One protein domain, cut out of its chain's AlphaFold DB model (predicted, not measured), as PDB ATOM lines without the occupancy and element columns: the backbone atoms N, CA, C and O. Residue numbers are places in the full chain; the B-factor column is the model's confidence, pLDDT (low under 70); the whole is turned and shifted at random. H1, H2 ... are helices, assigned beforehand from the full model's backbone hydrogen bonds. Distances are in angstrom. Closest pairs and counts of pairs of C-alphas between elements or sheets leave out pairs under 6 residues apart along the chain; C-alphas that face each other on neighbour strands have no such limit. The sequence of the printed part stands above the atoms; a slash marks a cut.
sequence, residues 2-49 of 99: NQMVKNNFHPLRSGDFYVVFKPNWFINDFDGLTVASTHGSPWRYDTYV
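What this domain is: This is residues 2 to 49 of the 99 residues of an uncharacterized protein of Oleispira antarctica (UniProt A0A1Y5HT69). This is a loose, winding chain with little regular structure: one long looping stretch, residues 8 to 43, with a short helix at each end of it, H1 before and H2 after. Two parts of that stretch stick out, residues 10 to 17 and residues 29 to 34. The printed part has 48 residues, 10 of them in the two named helices, with no named strand, and its class is all helix. It is loose, with a radius of gyration of the C-alphas of 12.5 A, and spans 31 by 26 by 18 A.

Where its parts are: Find C-alpha 2 at (118.445, 173.159, 226.116); from there H1, residues 2 to 7, runs 8.8 A. Go on to C-alpha 44 at (121.789, 186.540, 229.348), where H2, residues 44 to 47, begins; it ends 4.9 A away at C-alpha 47, (125.396, 184.397, 231.964).

How they stand to each other: H1 and H2 are apart. In H1 every O i to N i+4 pair is within hydrogen-bond range; H2 is too short for such a pair. Look between them for residues 29 to 30, paired antiparallel with residues 33 to 34.

The domain as a whole: The C-alphas farthest apart, of Gln 3 and Gly 32, are 33.0 A apart. The link from H1 to H2 is long, 36 residues. The printed part has no cut, and no printed residue is under 70 in pLDDT.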
ATOM      1  N   ASN A   2     118.285 174.611 225.912       86.50
ATOM      2  CA  ASN A   2     118.445 173.159 226.116       86.50
ATOM      3  C   ASN A   2     119.905 172.700 226.270       86.50
ATOM      4  O   ASN A   2     120.190 171.863 227.118       86.50
ATOM      5  N   GLN A   3     120.840 173.277 225.506       92.94
ATOM      6  CA  GLN A   3     122.256 172.930 225.645       92.94
ATOM      7  C   GLN A   3     122.858 173.372 226.990       92.94
ATOM      8  O   GLN A   3     123.658 172.646 227.558       92.94
ATOM      9  N   MET A   4     122.453 174.526 227.531       93.12
ATOM     10  CA  MET A   4     122.963 175.014 228.820       93.12
ATOM     11  C   MET A   4     122.494 174.130 229.974       93.12
ATOM     12  O   MET A   4     123.278 173.820 230.859       93.12
ATOM     13  N   VAL A   5     121.241 173.664 229.918       94.44
ATOM     14  CA  VAL A   5     120.705 172.700 230.889       94.44
ATOM     15  C   VAL A   5     121.480 171.383 230.829       94.44
ATOM     16  O   VAL A   5     121.891 170.873 231.863       94.44
ATOM     17  N   LYS A   6     121.755 170.865 229.622       94.88
ATOM     18  CA  LYS A   6     122.569 169.651 229.444       94.88
ATOM     19  C   LYS A   6     123.991 169.818 229.982       94.88
ATOM     20  O   LYS A   6     124.486 168.925 230.655       94.88
ATOM     21  N   ASN A   7     124.628 170.958 229.716       95.06
ATOM     22  CA  ASN A   7     125.977 171.241 230.207       95.06
ATOM     23  C   ASN A   7     126.027 171.395 231.742       95.06
ATOM     24  O   ASN A   7     127.094 171.235 232.321       95.06
ATOM     25  N   ASN A   8     124.893 171.684 232.394       95.19
ATOM     26  CA  ASN A   8     124.758 171.778 233.852       95.19
ATOM     27  C   ASN A   8     124.232 170.476 234.502       95.19
ATOM     28  O   ASN A   8     123.828 170.476 235.664       95.19
ATOM     29  N   PHE A   9     124.186 169.366 233.759       97.00
ATOM     30  CA  PHE A   9     123.703 168.082 234.259       97.00
ATOM     31  C   PHE A   9     124.863 167.161 234.646       97.00
ATOM     32  O   PHE A   9     125.793 166.946 233.871       97.00
ATOM     33  N   HIS A  10     124.765 166.549 235.822       97.69
ATOM     34  CA  HIS A  10     125.663 165.496 236.271       97.69
ATOM     35  C   HIS A  10     124.843 164.246 236.637       97.69
ATOM     36  O   HIS A  10     124.055 164.316 237.584       97.69
ATOM     37  N   PRO A  11     125.059 163.082 235.989       97.00
ATOM     38  CA  PRO A  11     124.195 161.902 236.138       97.00
ATOM     39  C   PRO A  11     123.981 161.414 237.573       97.00
ATOM     40  O   PRO A  11     122.924 160.893 237.896       97.00
ATOM     41  N   LEU A  12     124.985 161.584 238.439       98.25
ATOM     42  CA  LEU A  12     124.921 161.150 239.842       98.25
ATOM     43  C   LEU A  12     124.468 162.241 240.827       98.25
ATOM     44  O   LEU A  12     124.449 161.986 242.027       98.25
ATOM     45  N   ARG A  13     124.229 163.481 240.374       97.69
ATOM     46  CA  ARG A  13     124.009 164.640 241.269       97.69
ATOM     47  C   ARG A  13     122.838 165.536 240.873       97.69
ATOM     48  O   ARG A  13     122.379 166.317 241.696       97.69
ATOM     49  N   SER A  14     122.384 165.464 239.629       98.06
ATOM     50  CA  SER A  14     121.234 166.225 239.153       98.06
ATOM     51  C   SER A  14     119.938 165.454 239.394       98.06
ATOM     52  O   SER A  14     119.926 164.229 239.323       98.06
ATOM     53  N   GLY A  15     118.853 166.181 239.673       96.69
ATOM     54  CA  GLY A  15     117.519 165.594 239.808       96.69
ATOM     55  C   GLY A  15     116.892 165.209 238.465       96.69
ATOM     56  O   GLY A  15     117.418 165.534 237.399       96.69
ATOM     57  N   ASP A  16     115.729 164.562 238.531       96.75
ATOM     58  CA  ASP A  16     115.008 164.052 237.355       96.75
ATOM     59  C   ASP A  16     114.373 165.158 236.496       96.75
ATOM     60  O   ASP A  16     114.199 165.003 235.287       96.75
ATOM     61  N   PHE A  17     114.042 166.296 237.114       95.25
ATOM     62  CA  PHE A  17     113.444 167.453 236.450       95.25
ATOM     63  C   PHE A  17     114.321 168.693 236.606       95.25
ATOM     64  O   PHE A  17     114.832 168.983 237.686       95.25
ATOM     65  N   TYR A  18     114.425 169.471 235.528       94.44
ATOM     66  CA  TYR A  18     115.064 170.784 235.533       94.44
ATOM     67  C   TYR A  18     114.024 171.854 235.202       94.44
ATOM     68  O   TYR A  18     113.482 171.882 234.096       94.44
ATOM     69  N   VAL A  19     113.745 172.749 236.150       94.62
ATOM     70  CA  VAL A  19     112.766 173.830 235.974       94.62
ATOM     71  C   VAL A  19     113.483 175.105 235.540       94.62
ATOM     72  O   VAL A  19     114.413 175.561 236.197       94.62
ATOM     73  N   VAL A  20     113.037 175.699 234.431       95.00
ATOM     74  CA  VAL A  20     113.535 176.991 233.940       95.00
ATOM     75  C   VAL A  20     112.412 178.016 234.001       95.00
ATOM     76  O   VAL A  20     111.418 177.902 233.284       95.00
ATOM     77  N   PHE A  21     112.581 179.035 234.839       95.25
ATOM     78  CA  PHE A  21     111.653 180.160 234.912       95.25
ATOM     79  C   PHE A  21     111.766 181.070 233.684       95.25
ATOM     80  O   PHE A  21     112.806 181.126 233.023       95.25
ATOM     81  N   LYS A  22     110.693 181.813 233.388       96.69
ATOM     82  CA  LYS A  22     110.701 182.861 232.356       96.69
ATOM     83  C   LYS A  22     111.761 183.934 232.678       96.69
ATOM     84  O   LYS A  22     112.151 184.067 233.837       96.69
ATOM     85  N   PRO A  23     112.226 184.714 231.686       95.94
ATOM     86  CA  PRO A  23     113.123 185.835 231.953       95.94
ATOM     87  C   PRO A  23     112.541 186.775 233.016       95.94
ATOM     88  O   PRO A  23     111.341 187.059 232.993       95.94
ATOM     89  N   ASN A  24     113.395 187.265 233.914       95.25
ATOM     90  CA  ASN A  24     113.064 188.149 235.040       95.25
ATOM     91  C   ASN A  24     112.152 187.530 236.118       95.25
ATOM     92  O   ASN A  24     111.566 188.258 236.914       95.25
ATOM     93  N   TRP A  25     112.014 186.201 236.151       96.38
ATOM     94  CA  TRP A  25     111.341 185.474 237.230       96.38
ATOM     95  C   TRP A  25     112.382 184.693 238.037       96.38
ATOM     96  O   TRP A  25     113.194 183.973 237.456       96.38
ATOM     97  N   PHE A  26     112.344 184.813 239.364       94.56
ATOM     98  CA  PHE A  26     113.231 184.088 240.276       94.56
ATOM     99  C   PHE A  26     112.506 183.720 241.575       94.56
ATOM    100  O   PHE A  26     111.507 184.342 241.936       94.56
ATOM    101  N   ILE A  27     113.008 182.693 242.262       93.12
ATOM    102  CA  ILE A  27     112.560 182.334 243.612       93.12
ATOM    103  C   ILE A  27     113.250 183.292 244.577       93.12
ATOM    104  O   ILE A  27     114.477 183.371 244.573       93.12
ATOM    105  N   ASN A  28     112.475 184.033 245.363       94.50
ATOM    106  CA  ASN A  28     112.997 185.033 246.289       94.50
ATOM    107  C   ASN A  28     112.856 184.647 247.768       94.50
ATOM    108  O   ASN A  28     113.386 185.369 248.603       94.50
ATOM    109  N   ASP A  29     112.171 183.549 248.088       94.38
ATOM    110  CA  ASP A  29     112.103 182.986 249.438       94.38
ATOM    111  C   ASP A  29     113.186 181.915 249.608       94.38
ATOM    112  O   ASP A  29     113.158 180.876 248.945       94.38
ATOM    113  N   PHE A  30     114.156 182.203 250.473       90.50
ATOM    114  CA  PHE A  30     115.243 181.306 250.854       90.50
ATOM    115  C   PHE A  30     115.087 180.948 252.333       90.50
ATOM    116  O   PHE A  30     115.789 181.491 253.186       90.50
ATOM    117  N   ASP A  31     114.126 180.073 252.631       91.44
ATOM    118  CA  ASP A  31     113.814 179.585 253.981       91.44
ATOM    119  C   ASP A  31     113.535 180.717 254.990       91.44
ATOM    120  O   ASP A  31     114.094 180.773 256.088       91.44
ATOM    121  N   GLY A  32     112.655 181.651 254.611       91.81
ATOM    122  CA  GLY A  32     112.240 182.779 255.452       91.81
ATOM    123  C   GLY A  32     113.064 184.051 255.253       91.81
ATOM    124  O   GLY A  32     112.704 185.101 255.789       91.81
ATOM    125  N   LEU A  33     114.128 184.000 254.445       94.00
ATOM    126  CA  LEU A  33     114.817 185.188 253.949       94.00
ATOM    127  C   LEU A  33     114.267 185.578 252.575       94.00
ATOM    128  O   LEU A  33     114.541 184.918 251.574       94.00
ATOM    129  N   THR A  34     113.538 186.694 252.510       95.94
ATOM    130  CA  THR A  34     113.141 187.286 251.228       95.94
ATOM    131  C   THR A  34     114.286 188.113 250.645       95.94
ATOM    132  O   THR A  34     114.640 189.158 251.193       95.94
ATOM    133  N   VAL A  35     114.853 187.679 249.519       95.81
ATOM    134  CA  VAL A  35     115.934 188.406 248.834       95.81
ATOM    135  C   VAL A  35     115.396 189.343 247.755       95.81
ATOM    136  O   VAL A  35     114.420 189.047 247.066       95.81
ATOM    137  N   ALA A  36     116.063 190.482 247.574       95.50
ATOM    138  CA  ALA A  36     115.701 191.450 246.538       95.50
ATOM    139  C   ALA A  36     116.144 191.019 245.127       95.50
ATOM    140  O   ALA A  36     115.582 191.485 244.140       95.50
ATOM    141  N   SER A  37     117.162 190.160 245.027       94.12
ATOM    142  CA  SER A  37     117.716 189.670 243.765       94.12
ATOM    143  C   SER A  37     118.510 188.382 243.990       94.12
ATOM    144  O   SER A  37     119.029 188.155 245.084       94.12
ATOM    145  N   THR A  38     118.613 187.553 242.955       94.81
ATOM    146  CA  THR A  38     119.486 186.374 242.896       94.81
ATOM    147  C   THR A  38     119.884 186.093 241.444       94.81
ATOM    148  O   THR A  38     119.297 186.660 240.521       94.81
ATOM    149  N   HIS A  39     120.864 185.214 241.242       95.25
ATOM    150  CA  HIS A  39     121.310 184.739 239.930       95.25
ATOM    151  C   HIS A  39     121.127 183.217 239.813       95.25
ATOM    152  O   HIS A  39     120.720 182.541 240.755       95.25
ATOM    153  N   GLY A  40     121.481 182.650 238.659       93.62
ATOM    154  CA  GLY A  40     121.453 181.200 238.407       93.62
ATOM    155  C   GLY A  40     120.437 180.785 237.350       93.62
ATOM    156  O   GLY A  40     120.321 179.604 237.012       93.62
ATOM    157  N   SER A  41     119.720 181.750 236.780       94.62
ATOM    158  CA  SER A  41     118.926 181.518 235.592       94.62
ATOM    159  C   SER A  41     119.830 181.379 234.357       94.62
ATOM    160  O   SER A  41     120.932 181.924 234.290       94.62
ATOM    161  N   PRO A  42     119.374 180.670 233.321       95.12
ATOM    162  CA  PRO A  42     120.130 180.507 232.079       95.12
ATOM    163  C   PRO A  42     120.014 181.713 231.125       95.12
ATOM    164  O   PRO A  42     120.343 181.606 229.940       95.12
ATOM    165  N   TRP A  43     119.483 182.843 231.595       95.75
ATOM    166  CA  TRP A  43     119.252 184.031 230.779       95.75
ATOM    167  C   TRP A  43     120.512 184.896 230.674       95.75
ATOM    168  O   TRP A  43     121.445 184.785 231.468       95.75
ATOM    169  N   ARG A  44     120.572 185.766 229.656       95.19
ATOM    170  CA  ARG A  44     121.789 186.540 229.348       95.19
ATOM    171  C   ARG A  44     122.259 187.441 230.489       95.19
ATOM    172  O   ARG A  44     123.460 187.593 230.639       95.19
ATOM    173  N   TYR A  45     121.346 187.994 231.282       96.19
ATOM    174  CA  TYR A  45     121.703 188.855 232.411       96.19
ATOM    175  C   TYR A  45     122.452 188.112 233.536       96.19
ATOM    176  O   TYR A  45     123.208 188.747 234.255       96.19
ATOM    177  N   ASP A  46     122.313 186.785 233.629       97.00
ATOM    178  CA  ASP A  46     123.042 185.948 234.597       97.00
ATOM    179  C   ASP A  46     124.292 185.284 233.996       97.00
ATOM    180  O   ASP A  46     125.142 184.776 234.721       97.00
ATOM    181  N   THR A  47     124.396 185.228 232.666       96.00
ATOM    182  CA  THR A  47     125.396 184.397 231.964       96.00
ATOM    183  C   THR A  47     126.396 185.203 231.140       96.00
ATOM    184  O   THR A  47     127.407 184.658 230.698       96.00
ATOM    185  N   TYR A  48     126.135 186.491 230.919       97.06
ATOM    186  CA  TYR A  48     127.065 187.407 230.272       97.06
ATOM    187  C   TYR A  48     128.019 187.989 231.318       97.06
ATOM    188  O   TYR A  48     127.652 188.888 232.071       97.06
ATOM    189  N   VAL A  49     129.240 187.458 231.359       97.56
ATOM    190  CA  VAL A  49     130.292 187.871 232.294       97.56
ATOM    191  C   VAL A  49     131.519 188.379 231.533       97.56
ATOM    192  O   VAL A  49     131.815 187.856 230.455       97.56
TER     193      VAL A  49